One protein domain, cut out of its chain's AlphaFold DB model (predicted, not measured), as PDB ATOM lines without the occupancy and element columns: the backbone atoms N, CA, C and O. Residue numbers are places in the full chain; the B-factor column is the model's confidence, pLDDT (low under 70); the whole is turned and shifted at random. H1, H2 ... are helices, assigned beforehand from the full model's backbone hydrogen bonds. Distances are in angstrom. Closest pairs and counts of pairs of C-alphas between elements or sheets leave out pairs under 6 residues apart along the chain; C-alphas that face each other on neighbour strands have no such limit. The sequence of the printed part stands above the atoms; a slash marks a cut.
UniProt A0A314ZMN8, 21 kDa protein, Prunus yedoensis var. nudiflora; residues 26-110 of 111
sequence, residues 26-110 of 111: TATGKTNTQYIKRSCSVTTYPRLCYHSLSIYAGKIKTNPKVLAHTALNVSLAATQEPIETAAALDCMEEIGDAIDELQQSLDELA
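This is residues 26 to 110 of the 111 residues of the protein "21 kDa protein" of Prunus yedoensis var. nudiflora (UniProt A0A314ZMN8). A short helical hairpin, H1 and H2, stands crosswise to H4 of a longer one, H4 and H5. The class is all helix: five named helices among 85 printed residues. Only just loose, close to compact, the whole has a radius of gyration of the C-alphas of 14.4 A and spans 46 by 31 by 20 A.

Start with H1, residues 26 to 40, in a hairpin with H2, residues 46 to 54. H3, residues 57 to 60, touches H1. H4, residues 64 to 80, only just touches H2, with 3 pairs of C-alphas within 8 A. H4 and H5, residues 86 to 108, form a hairpin at a shallow tilt of 20 degrees. O i to N i+4 pairs are within hydrogen-bond range throughout H1, H2 and H4, 16 of 19 in H5.

Find C-alpha 26 at (12.178, -41.814, 2.632); H5, 34.5 A long, ends at C-alpha 108 at (-9.735, -15.555, -2.751).

The printed part has no cut; 7 residues, among them 26 to 28, are under pLDDT 70.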
ATOM      1  N   THR A  26      11.427 -42.788   1.809       57.81
ATOM      2  CA  THR A  26      12.178 -41.814   2.632       57.81
ATOM      3  C   THR A  26      12.585 -40.553   1.869       57.81
ATOM      4  O   THR A  26      12.701 -39.484   2.473       57.81
ATOM      5  N   ALA A  27      12.758 -40.639   0.545       62.62
ATOM      6  CA  ALA A  27      13.174 -39.505  -0.280       62.62
ATOM      7  C   ALA A  27      12.115 -38.387  -0.291       62.62
ATOM      8  O   ALA A  27      12.434 -37.232  -0.012       62.62
ATOM      9  N   THR A  28      10.845 -38.744  -0.507       67.00
ATOM     10  CA  THR A  28       9.718 -37.796  -0.562       67.00
ATOM     11  C   THR A  28       9.408 -37.169   0.803       67.00
ATOM     12  O   THR A  28       9.088 -35.987   0.899       67.00
ATOM     13  N   GLY A  29       9.541 -37.926   1.899       77.62
ATOM     14  CA  GLY A  29       9.383 -37.369   3.250       77.62
ATOM     15  C   GLY A  29      10.462 -36.329   3.580       77.62
ATOM     16  O   GLY A  29      10.185 -35.288   4.185       77.62
ATOM     17  N   LYS A  30      11.693 -36.569   3.117       85.94
ATOM     18  CA  LYS A  30      12.826 -35.659   3.307       85.94
ATOM     19  C   LYS A  30      12.663 -34.356   2.523       85.94
ATOM     20  O   LYS A  30      12.946 -33.295   3.070       85.94
ATOM     21  N   THR A  31      12.171 -34.404   1.284       90.19
ATOM     22  CA  THR A  31      11.927 -33.189   0.486       90.19
ATOM     23  C   THR A  31      10.841 -32.310   1.101       90.19
ATOM     24  O   THR A  31      11.010 -31.097   1.198       90.19
ATOM     25  N   ASN A  32       9.756 -32.912   1.591       95.12
ATOM     26  CA  ASN A  32       8.627 -32.163   2.145       95.12
ATOM     27  C   ASN A  32       8.978 -31.487   3.480       95.12
ATOM     28  O   ASN A  32       8.662 -30.320   3.707       95.12
ATOM     29  N   THR A  33       9.688 -32.194   4.362       96.75
ATOM     30  CA  THR A  33      10.169 -31.615   5.629       96.75
ATOM     31  C   THR A  33      11.216 -30.523   5.397       96.75
ATOM     32  O   THR A  33      11.216 -29.515   6.105       96.75
ATOM     33  N   GLN A  34      12.070 -30.653   4.373       97.50
ATOM     34  CA  GLN A  34      12.992 -29.587   3.967       97.50
ATOM     35  C   GLN A  34      12.266 -28.349   3.435       97.50
ATOM     36  O   GLN A  34      12.657 -27.236   3.785       97.50
ATOM     37  N   TYR A  35      11.206 -28.529   2.644       98.00
ATOM     38  CA  TYR A  35      10.366 -27.424   2.188       98.00
ATOM     39  C   TYR A  35       9.775 -26.649   3.371       98.00
ATOM     40  O   TYR A  35       9.973 -25.442   3.462       98.00
ATOM     41  N   ILE A  36       9.167 -27.344   4.340       98.44
ATOM     42  CA  ILE A  36       8.641 -26.712   5.564       98.44
ATOM     43  C   ILE A  36       9.751 -25.987   6.325       98.44
ATOM     44  O   ILE A  36       9.580 -24.839   6.723       98.44
ATOM     45  N   LYS A  37      10.919 -26.619   6.493       98.38
ATOM     46  CA  LYS A  37      12.064 -26.004   7.174       98.38
ATOM     47  C   LYS A  37      12.504 -24.700   6.500       98.38
ATOM     48  O   LYS A  37      12.826 -23.741   7.199       98.38
ATOM     49  N   ARG A  38      12.516 -24.659   5.165       98.50
ATOM     50  CA  ARG A  38      12.846 -23.460   4.384       98.50
ATOM     51  C   ARG A  38      11.765 -22.390   4.518       98.50
ATOM     52  O   ARG A  38      12.105 -21.240   4.756       98.50
ATOM     53  N   SER A  39      10.491 -22.753   4.410       97.88
ATOM     54  CA  SER A  39       9.384 -21.802   4.552       97.88
ATOM     55  C   SER A  39       9.332 -21.197   5.959       97.88
ATOM     56  O   SER A  39       9.178 -19.991   6.113       97.88
ATOM     57  N   CYS A  40       9.565 -22.000   6.999       98.38
ATOM     58  CA  CYS A  40       9.588 -21.530   8.383       98.38
ATOM     59  C   CYS A  40      10.795 -20.642   8.727       98.38
ATOM     60  O   CYS A  40      10.740 -19.925   9.726       98.38
ATOM     61  N   SER A  41      11.885 -20.653   7.945       98.44
ATOM     62  CA  SER A  41      13.114 -19.928   8.313       98.44
ATOM     63  C   SER A  41      12.969 -18.407   8.301       98.44
ATOM     64  O   SER A  41      13.813 -17.726   8.870       98.44
ATOM     65  N   VAL A  42      11.935 -17.888   7.634       97.44
ATOM     66  CA  VAL A  42      11.640 -16.447   7.558       97.44
ATOM     67  C   VAL A  42      10.564 -16.003   8.555       97.44
ATOM     68  O   VAL A  42      10.228 -14.828   8.605       97.44
ATOM     69  N   THR A  43      10.015 -16.930   9.344       97.06
ATOM     70  CA  THR A  43       9.028 -16.605  10.384       97.06
ATOM     71  C   THR A  43       9.708 -16.072  11.644       97.06
ATOM     72  O   THR A  43      10.876 -16.362  11.897       97.06
ATOM     73  N   THR A  44       8.960 -15.350  12.481       98.25
ATOM     74  CA  THR A  44       9.440 -14.869  13.789       98.25
ATOM     75  C   THR A  44       9.812 -16.018  14.733       98.25
ATOM     76  O   THR A  44      10.752 -15.897  15.518       98.25
ATOM     77  N   TYR A  45       9.132 -17.169  14.621       97.56
ATOM     78  CA  TYR A  45       9.376 -18.356  15.450       97.56
ATOM     79  C   TYR A  45       9.698 -19.608  14.610       97.56
ATOM     80  O   TYR A  45       8.906 -20.556  14.584       97.56
ATOM     81  N   PRO A  46      10.886 -19.697  13.972       98.38
ATOM     82  CA  PRO A  46      11.196 -20.771  13.022       98.38
ATOM     83  C   PRO A  46      11.122 -22.180  13.611       98.38
ATOM     84  O   PRO A  46      10.677 -23.114  12.941       98.38
ATOM     85  N   ARG A  47      11.560 -22.349  14.868       98.38
ATOM     86  CA  ARG A  47      11.520 -23.653  15.548       98.38
ATOM     87  C   ARG A  47      10.093 -24.099  15.834       98.38
ATOM     88  O   ARG A  47       9.783 -25.259  15.582       98.38
ATOM     89  N   LEU A  48       9.254 -23.186  16.324       98.19
ATOM     90  CA  LEU A  48       7.850 -23.473  16.604       98.19
ATOM     91  C   LEU A  48       7.109 -23.790  15.302       98.19
ATOM     92  O   LEU A  48       6.516 -24.854  15.201       98.19
ATOM     93  N   CYS A  49       7.268 -22.951  14.273       98.50
ATOM     94  CA  CYS A  49       6.701 -23.183  12.943       98.50
ATOM     95  C   CYS A  49       7.048 -24.578  12.403       98.50
ATOM     96  O   CYS A  49       6.162 -25.336  12.009       98.50
ATOM     97  N   TYR A  50       8.333 -24.955  12.421       98.50
ATOM     98  CA  TYR A  50       8.747 -26.267  11.926       98.50
ATOM     99  C   TYR A  50       8.158 -27.406  12.761       98.50
ATOM    100  O   TYR A  50       7.668 -28.380  12.196       98.50
ATOM    101  N   HIS A  51       8.204 -27.295  14.091       98.44
ATOM    102  CA  HIS A  51       7.683 -28.327  14.981       98.44
ATOM    103  C   HIS A  51       6.190 -28.563  14.733       98.44
ATOM    104  O   HIS A  51       5.805 -29.690  14.423       98.44
ATOM    105  N   SER A  52       5.395 -27.491  14.740       98.12
ATOM    106  CA  SER A  52       3.949 -27.536  14.529       98.12
ATOM    107  C   SER A  52       3.564 -28.073  13.147       98.12
ATOM    108  O   SER A  52       2.576 -28.787  13.020       98.12
ATOM    109  N   LEU A  53       4.344 -27.773  12.098       98.38
ATOM    110  CA  LEU A  53       3.983 -28.131  10.720       98.38
ATOM    111  C   LEU A  53       4.588 -29.445  10.213       98.38
ATOM    112  O   LEU A  53       4.062 -30.031   9.267       98.38
ATOM    113  N   SER A  54       5.682 -29.924  10.808       97.44
ATOM    114  CA  SER A  54       6.440 -31.073  10.286       97.44
ATOM    115  C   SER A  54       5.616 -32.361  10.179       97.44
ATOM    116  O   SER A  54       5.796 -33.120   9.225       97.44
ATOM    117  N   ILE A  55       4.659 -32.574  11.086       97.00
ATOM    118  CA  ILE A  55       3.756 -33.734  11.059       97.00
ATOM    119  C   ILE A  55       2.827 -33.725   9.834       97.00
ATOM    120  O   ILE A  55       2.402 -34.778   9.363       97.00
ATOM    121  N   TYR A  56       2.575 -32.551   9.253       97.69
ATOM    122  CA  TYR A  56       1.743 -32.373   8.066       97.69
ATOM    123  C   TYR A  56       2.550 -32.389   6.759       97.69
ATOM    124  O   TYR A  56       1.988 -32.142   5.691       97.69
ATOM    125  N   ALA A  57       3.849 -32.718   6.789       96.56
ATOM    126  CA  ALA A  57       4.719 -32.708   5.607       96.56
ATOM    127  C   ALA A  57       4.178 -33.533   4.429       96.56
ATOM    128  O   ALA A  57       4.310 -33.130   3.274       96.56
ATOM    129  N   GLY A  58       3.525 -34.669   4.690       95.75
ATOM    130  CA  GLY A  58       2.884 -35.470   3.641       95.75
ATOM    131  C   GLY A  58       1.731 -34.744   2.934       95.75
ATOM    132  O   GLY A  58       1.599 -34.858   1.715       95.75
ATOM    133  N   LYS A  59       0.937 -33.968   3.686       97.06
ATOM    134  CA  LYS A  59      -0.183 -33.158   3.178       97.06
ATOM    135  C   LYS A  59       0.326 -31.913   2.448       97.06
ATOM    136  O   LYS A  59      -0.106 -31.642   1.334       97.06
ATOM    137  N   ILE A  60       1.273 -31.199   3.057       96.69
ATOM    138  CA  ILE A  60       1.837 -29.939   2.552       96.69
ATOM    139  C   ILE A  60       2.649 -30.157   1.270       96.69
ATOM    140  O   ILE A  60       2.569 -29.356   0.337       96.69
ATOM    141  N   LYS A  61       3.432 -31.241   1.210       95.62
ATOM    142  CA  LYS A  61       4.408 -31.489   0.143       95.62
ATOM    143  C   LYS A  61       5.303 -30.261  -0.067       95.62
ATOM    144  O   LYS A  61       6.003 -29.854   0.855       95.62
ATOM    145  N   THR A  62       5.257 -29.667  -1.253       95.75
ATOM    146  CA  THR A  62       5.938 -28.417  -1.612       95.75
ATOM    147  C   THR A  62       4.942 -27.360  -2.097       95.75
ATOM    148  O   THR A  62       5.275 -26.539  -2.949       95.75
ATOM    149  N   ASN A  63       3.692 -27.425  -1.624       95.31
ATOM    150  CA  ASN A  63       2.620 -26.540  -2.059       95.31
ATOM    151  C   ASN A  63       2.458 -25.363  -1.071       95.31
ATOM    152  O   ASN A  63       2.067 -25.594   0.077       95.31
ATOM    153  N   PRO A  64       2.715 -24.110  -1.497       95.12
ATOM    154  CA  PRO A  64       2.649 -22.940  -0.619       95.12
ATOM    155  C   PRO A  64       1.232 -22.622  -0.137       95.12
ATOM    156  O   PRO A  64       1.067 -22.215   1.009       95.12
ATOM    157  N   LYS A  65       0.207 -22.873  -0.959       93.75
ATOM    158  CA  LYS A  65      -1.194 -22.684  -0.566       93.75
ATOM    159  C   LYS A  65      -1.576 -23.673   0.538       93.75
ATOM    160  O   LYS A  65      -2.106 -23.290   1.574       93.75
ATOM    161  N   VAL A  66      -1.238 -24.952   0.356       96.69
ATOM    162  CA  VAL A  66      -1.521 -25.985   1.368       96.69
ATOM    163  C   VAL A  66      -0.723 -25.740   2.651       96.69
ATOM    164  O   VAL A  66      -1.252 -25.975   3.736       96.69
ATOM    165  N   LEU A  67       0.517 -25.247   2.554       97.19
ATOM    166  CA  LEU A  67       1.305 -24.808   3.711       97.19
ATOM    167  C   LEU A  67       0.564 -23.715   4.495       97.19
ATOM    168  O   LEU A  67       0.382 -23.873   5.699       97.19
ATOM    169  N   ALA A  68       0.130 -22.649   3.817       96.38
ATOM    170  CA  ALA A  68      -0.526 -21.508   4.447       96.38
ATOM    171  C   ALA A  68      -1.839 -21.910   5.139       96.38
ATOM    172  O   ALA A  68      -1.990 -21.667   6.333       96.38
ATOM    173  N   HIS A  69      -2.719 -22.645   4.454       96.62
ATOM    174  CA  HIS A  69      -3.953 -23.162   5.062       96.62
ATOM    175  C   HIS A  69      -3.697 -24.103   6.234       96.62
ATOM    176  O   HIS A  69      -4.393 -24.057   7.243       96.62
ATOM    177  N   THR A  70      -2.688 -24.972   6.130       97.62
ATOM    178  CA  THR A  70      -2.353 -25.867   7.244       97.62
ATOM    179  C   THR A  70      -1.861 -25.069   8.452       97.62
ATOM    180  O   THR A  70      -2.232 -25.396   9.574       97.62
ATOM    181  N   ALA A  71      -1.077 -24.009   8.240       97.38
ATOM    182  CA  ALA A  71      -0.613 -23.131   9.312       97.38
ATOM    183  C   ALA A  71      -1.753 -22.350   9.979       97.38
ATOM    184  O   ALA A  71      -1.789 -22.292  11.209       97.38
ATOM    185  N   LEU A  72      -2.700 -21.813   9.201       96.38
ATOM    186  CA  LEU A  72      -3.884 -21.149   9.751       96.38
ATOM    187  C   LEU A  72      -4.747 -22.126  10.546       96.38
ATOM    188  O   LEU A  72      -5.057 -21.853  11.696       96.38
ATOM    189  N   ASN A  73      -5.026 -23.315  10.009       96.44
ATOM    190  CA  ASN A  73      -5.848 -24.309  10.700       96.44
ATOM    191  C   ASN A  73      -5.202 -24.821  12.002       96.44
ATOM    192  O   ASN A  73      -5.902 -25.118  12.965       96.44
ATOM    193  N   VAL A  74      -3.870 -24.944  12.045       96.31
ATOM    194  CA  VAL A  74      -3.139 -25.262  13.287       96.31
ATOM    195  C   VAL A  74      -3.221 -24.106  14.287       96.31
ATOM    196  O   VAL A  74      -3.337 -24.351  15.484       96.31
ATOM    197  N   SER A  75      -3.177 -22.862  13.809       95.00
ATOM    198  CA  SER A  75      -3.290 -21.673  14.662       95.00
ATOM    199  C   SER A  75      -4.703 -21.526  15.233       95.00
ATOM    200  O   SER A  75      -4.834 -21.301  16.429       95.00
ATOM    201  N   LEU A  76      -5.738 -21.750  14.417       93.81
ATOM    202  CA  LEU A  76      -7.142 -21.754  14.835       93.81
ATOM    203  C   LEU A  76      -7.428 -22.861  15.855       93.81
ATOM    204  O   LEU A  76      -8.081 -22.632  16.862       93.81
ATOM    205  N   ALA A  77      -6.892 -24.065  15.648       92.19
ATOM    206  CA  ALA A  77      -7.034 -25.128  16.640       92.19
ATOM    207  C   ALA A  77      -6.441 -24.712  17.998       92.19
ATOM    208  O   ALA A  77      -7.026 -24.991  19.037       92.19
ATOM    209  N   ALA A  78      -5.321 -23.982  17.998       89.38
ATOM    210  CA  ALA A  78      -4.716 -23.476  19.225       89.38
ATOM    211  C   ALA A  78      -5.546 -22.375  19.916       89.38
ATOM    212  O   ALA A  78      -5.389 -22.196  21.122       89.38
ATOM    213  N   THR A  79      -6.428 -21.661  19.199       87.31
ATOM    214  CA  THR A  79      -7.361 -20.687  19.802       87.31
ATOM    215  C   THR A  79      -8.634 -21.323  20.361       87.31
ATOM    216  O   THR A  79      -9.405 -20.654  21.039       87.31
ATOM    217  N   GLN A  80      -8.848 -22.615  20.119       83.56
ATOM    218  CA  GLN A  80      -9.993 -23.368  20.639       83.56
ATOM    219  C   GLN A  80      -9.625 -24.233  21.854       83.56
ATOM    220  O   GLN A  80     -10.505 -24.803  22.501       83.56
ATOM    221  N   GLU A  81      -8.335 -24.335  22.179       80.12
ATOM    222  CA  GLU A  81      -7.867 -25.055  23.359       80.12
ATOM    223  C   GLU A  81      -8.255 -24.298  24.644       80.12
ATOM    224  O   GLU A  81      -8.100 -23.075  24.719       80.12
ATOM    225  N   PRO A  82      -8.741 -24.998  25.684       69.56
ATOM    226  CA  PRO A  82      -9.195 -24.363  26.913       69.56
ATOM    227  C   PRO A  82      -8.020 -23.707  27.652       69.56
ATOM    228  O   PRO A  82      -7.148 -24.395  28.185       69.56
ATOM    229  N   ILE A  83      -8.007 -22.373  27.721       74.00
ATOM    230  CA  ILE A  83      -7.040 -21.638  28.545       74.00
ATOM    231  C   ILE A  83      -7.557 -21.538  29.982       74.00
ATOM    232  O   ILE A  83      -8.703 -21.170  30.230       74.00
ATOM    233  N   GLU A  84      -6.680 -21.822  30.950       68.44
ATOM    234  CA  GLU A  84      -6.973 -21.770  32.393       68.44
ATOM    235  C   GLU A  84      -7.304 -20.357  32.921       68.44
ATOM    236  O   GLU A  84      -7.710 -20.196  34.072       68.44
ATOM    237  N   THR A  85      -7.155 -19.316  32.102       72.31
ATOM    238  CA  THR A  85      -7.391 -17.921  32.470       72.31
ATOM    239  C   THR A  85      -8.564 -17.348  31.680       72.31
ATOM    240  O   THR A  85      -8.459 -17.054  30.494       72.31
ATOM    241  N   ALA A  86      -9.688 -17.111  32.366       67.06
ATOM    242  CA  ALA A  86     -10.897 -16.545  31.757       67.06
ATOM    243  C   ALA A  86     -10.647 -15.205  31.037       67.06
ATOM    244  O   ALA A  86     -11.274 -14.924  30.027       67.06
ATOM    245  N   ALA A  87      -9.680 -14.409  31.508       73.88
ATOM    246  CA  ALA A  87      -9.307 -13.138  30.885       73.88
ATOM    247  C   ALA A  87      -8.631 -13.282  29.506       73.88
ATOM    248  O   ALA A  87      -8.539 -12.300  28.779       73.88
ATOM    249  N   ALA A  88      -8.119 -14.465  29.158       76.56
ATOM    250  CA  ALA A  88      -7.515 -14.715  27.853       76.56
ATOM    251  C   ALA A  88      -8.530 -15.222  26.817       76.56
ATOM    252  O   ALA A  88      -8.214 -15.186  25.633       76.56
ATOM    253  N   LEU A  89      -9.727 -15.657  27.240       81.00
ATOM    254  CA  LEU A  89     -10.751 -16.197  26.339       81.00
ATOM    255  C   LEU A  89     -11.260 -15.134  25.365       81.00
ATOM    256  O   LEU A  89     -11.217 -15.363  24.162       81.00
ATOM    257  N   ASP A  90     -11.618 -13.952  25.873       82.75
ATOM    258  CA  ASP A  90     -12.070 -12.830  25.039       82.75
ATOM    259  C   ASP A  90     -11.003 -12.448  23.995       82.75
ATOM    260  O   ASP A  90     -11.310 -12.125  22.855       82.75
ATOM    261  N   CYS A  91      -9.713 -12.535  24.348       86.25
ATOM    262  CA  CYS A  91      -8.628 -12.276  23.399       86.25
ATOM    263  C   CYS A  91      -8.471 -13.382  22.346       86.25
ATOM    264  O   CYS A  91      -8.009 -13.101  21.244       86.25
ATOM    265  N   MET A  92      -8.787 -14.635  22.674       87.75
ATOM    266  CA  MET A  92      -8.690 -15.743  21.722       87.75
ATOM    267  C   MET A  92      -9.815 -15.736  20.700       87.75
ATOM    268  O   MET A  92      -9.568 -16.161  19.575       87.75
ATOM    269  N   GLU A  93     -11.006 -15.271  21.079       87.81
ATOM    270  CA  GLU A  93     -12.141 -15.116  20.164       87.81
ATOM    271  C   GLU A  93     -11.776 -14.149  19.032       87.81
ATOM    272  O   GLU A  93     -11.758 -14.547  17.871       87.81
ATOM    273  N   GLU A  94     -11.291 -12.955  19.379       90.69
ATOM    274  CA  GLU A  94     -10.833 -11.955  18.403       90.69
ATOM    275  C   GLU A  94      -9.678 -12.465  17.518       90.69
ATOM    276  O   GLU A  94      -9.589 -12.155  16.329       90.69
ATOM    277  N   ILE A  95      -8.761 -13.265  18.081       91.75
ATOM    278  CA  ILE A  95      -7.680 -13.889  17.298       91.75
ATOM    279  C   ILE A  95      -8.240 -14.973  16.367       91.75
ATOM    280  O   ILE A  95      -7.739 -15.124  15.253       91.75
ATOM    281  N   GLY A  96      -9.242 -15.732  16.814       92.25
ATOM    282  CA  GLY A  96      -9.946 -16.726  16.007       92.25
ATOM    283  C   GLY A  96     -10.593 -16.085  14.785       92.25
ATOM    284  O   GLY A  96     -10.304 -16.502  13.665       92.25
ATOM    285  N   ASP A  97     -11.341 -15.004  14.996       93.25
ATOM    286  CA  ASP A  97     -11.988 -14.242  13.926       93.25
ATOM    287  C   ASP A  97     -10.960 -13.693  12.925       93.25
ATOM    288  O   ASP A  97     -11.101 -13.859  11.710       93.25
ATOM    289  N   ALA A  98      -9.853 -13.128  13.419       94.94
ATOM    290  CA  ALA A  98      -8.771 -12.655  12.558       94.94
ATOM    291  C   ALA A  98      -8.140 -13.788  11.721       94.94
ATOM    292  O   ALA A  98      -7.738 -13.572  10.575       94.94
ATOM    293  N   ILE A  99      -8.025 -15.002  12.269       94.88
ATOM    294  CA  ILE A  99      -7.515 -16.168  11.532       94.88
ATOM    295  C   ILE A  99      -8.508 -16.609  10.448       94.88
ATOM    296  O   ILE A  99      -8.072 -16.945   9.341       94.88
ATOM    297  N   ASP A 100      -9.807 -16.578  10.734       94.00
ATOM    298  CA  ASP A 100     -10.857 -16.934   9.776       94.00
ATOM    299  C   ASP A 100     -10.907 -15.949   8.592       94.00
ATOM    300  O   ASP A 100     -10.964 -16.370   7.431       94.00
ATOM    301  N   GLU A 101     -10.751 -14.646   8.842       95.81
ATOM    302  CA  GLU A 101     -10.633 -13.634   7.780       95.81
ATOM    303  C   GLU A 101      -9.387 -13.842   6.898       95.81
ATOM    304  O   GLU A 101      -9.434 -13.718   5.665       95.81
ATOM    305  N   LEU A 102      -8.249 -14.199   7.506       94.75
ATOM    306  CA  LEU A 102      -7.028 -14.527   6.763       94.75
ATOM    307  C   LEU A 102      -7.217 -15.771   5.891       94.75
ATOM    308  O   LEU A 102      -6.707 -15.830   4.769       94.75
ATOM    309  N   GLN A 103      -7.949 -16.762   6.393       93.69
ATOM    310  CA  GLN A 103      -8.260 -17.992   5.676       93.69
ATOM    311  C   GLN A 103      -9.123 -17.698   4.443       93.69
ATOM    312  O   GLN A 103      -8.777 -18.157   3.350       93.69
ATOM    313  N   GLN A 104     -10.141 -16.844   4.579       93.62
ATOM    314  CA  GLN A 104     -10.934 -16.363   3.447       93.62
ATOM    315  C   GLN A 104     -10.068 -15.623   2.415       93.62
ATOM    316  O   GLN A 104     -10.142 -15.910   1.220       93.62
ATOM    317  N   SER A 105      -9.185 -14.731   2.868       93.75
ATOM    318  CA  SER A 105      -8.282 -13.984   1.979       93.75
ATOM    319  C   SER A 105      -7.375 -14.912   1.155       93.75
ATOM    320  O   SER A 105      -7.114 -14.665  -0.023       93.75
ATOM    321  N   LEU A 106      -6.892 -16.011   1.747       91.00
ATOM    322  CA  LEU A 106      -6.096 -17.013   1.029       91.00
ATOM    323  C   LEU A 106      -6.909 -17.811   0.005       91.00
ATOM    324  O   LEU A 106      -6.354 -18.234  -1.013       91.00
ATOM    325  N   ASP A 107      -8.190 -18.046   0.277       90.19
ATOM    326  CA  ASP A 107      -9.082 -18.730  -0.653       90.19
ATOM    327  C   ASP A 107      -9.394 -17.852  -1.873       90.19
ATOM    328  O   ASP A 107      -9.376 -18.357  -2.998       90.19
ATOM    329  N   GLU A 108      -9.557 -16.541  -1.675       91.06
ATOM    330  CA  GLU A 108      -9.735 -15.555  -2.751       91.06
ATOM    331  C   GLU A 108      -8.490 -15.425  -3.644       91.06
ATOM    332  O   GLU A 108      -8.600 -15.399  -4.868       91.06
ATOM    333  N   LEU A 109      -7.290 -15.427  -3.052       81.31
ATOM    334  CA  LEU A 109      -6.011 -15.373  -3.783       81.31
ATOM    335  C   LEU A 109      -5.720 -16.615  -4.639       81.31
ATOM    336  O   LEU A 109      -4.718 -16.655  -5.355       81.31
ATOM    337  N   ALA A 110      -6.539 -17.653  -4.518       68.38
ATOM    338  CA  ALA A 110      -6.355 -18.913  -5.211       68.38
ATOM    339  C   ALA A 110      -7.360 -19.163  -6.342       68.38
ATOM    340  O   ALA A 110      -7.397 -20.286  -6.863       68.38
TER     341      ALA A 110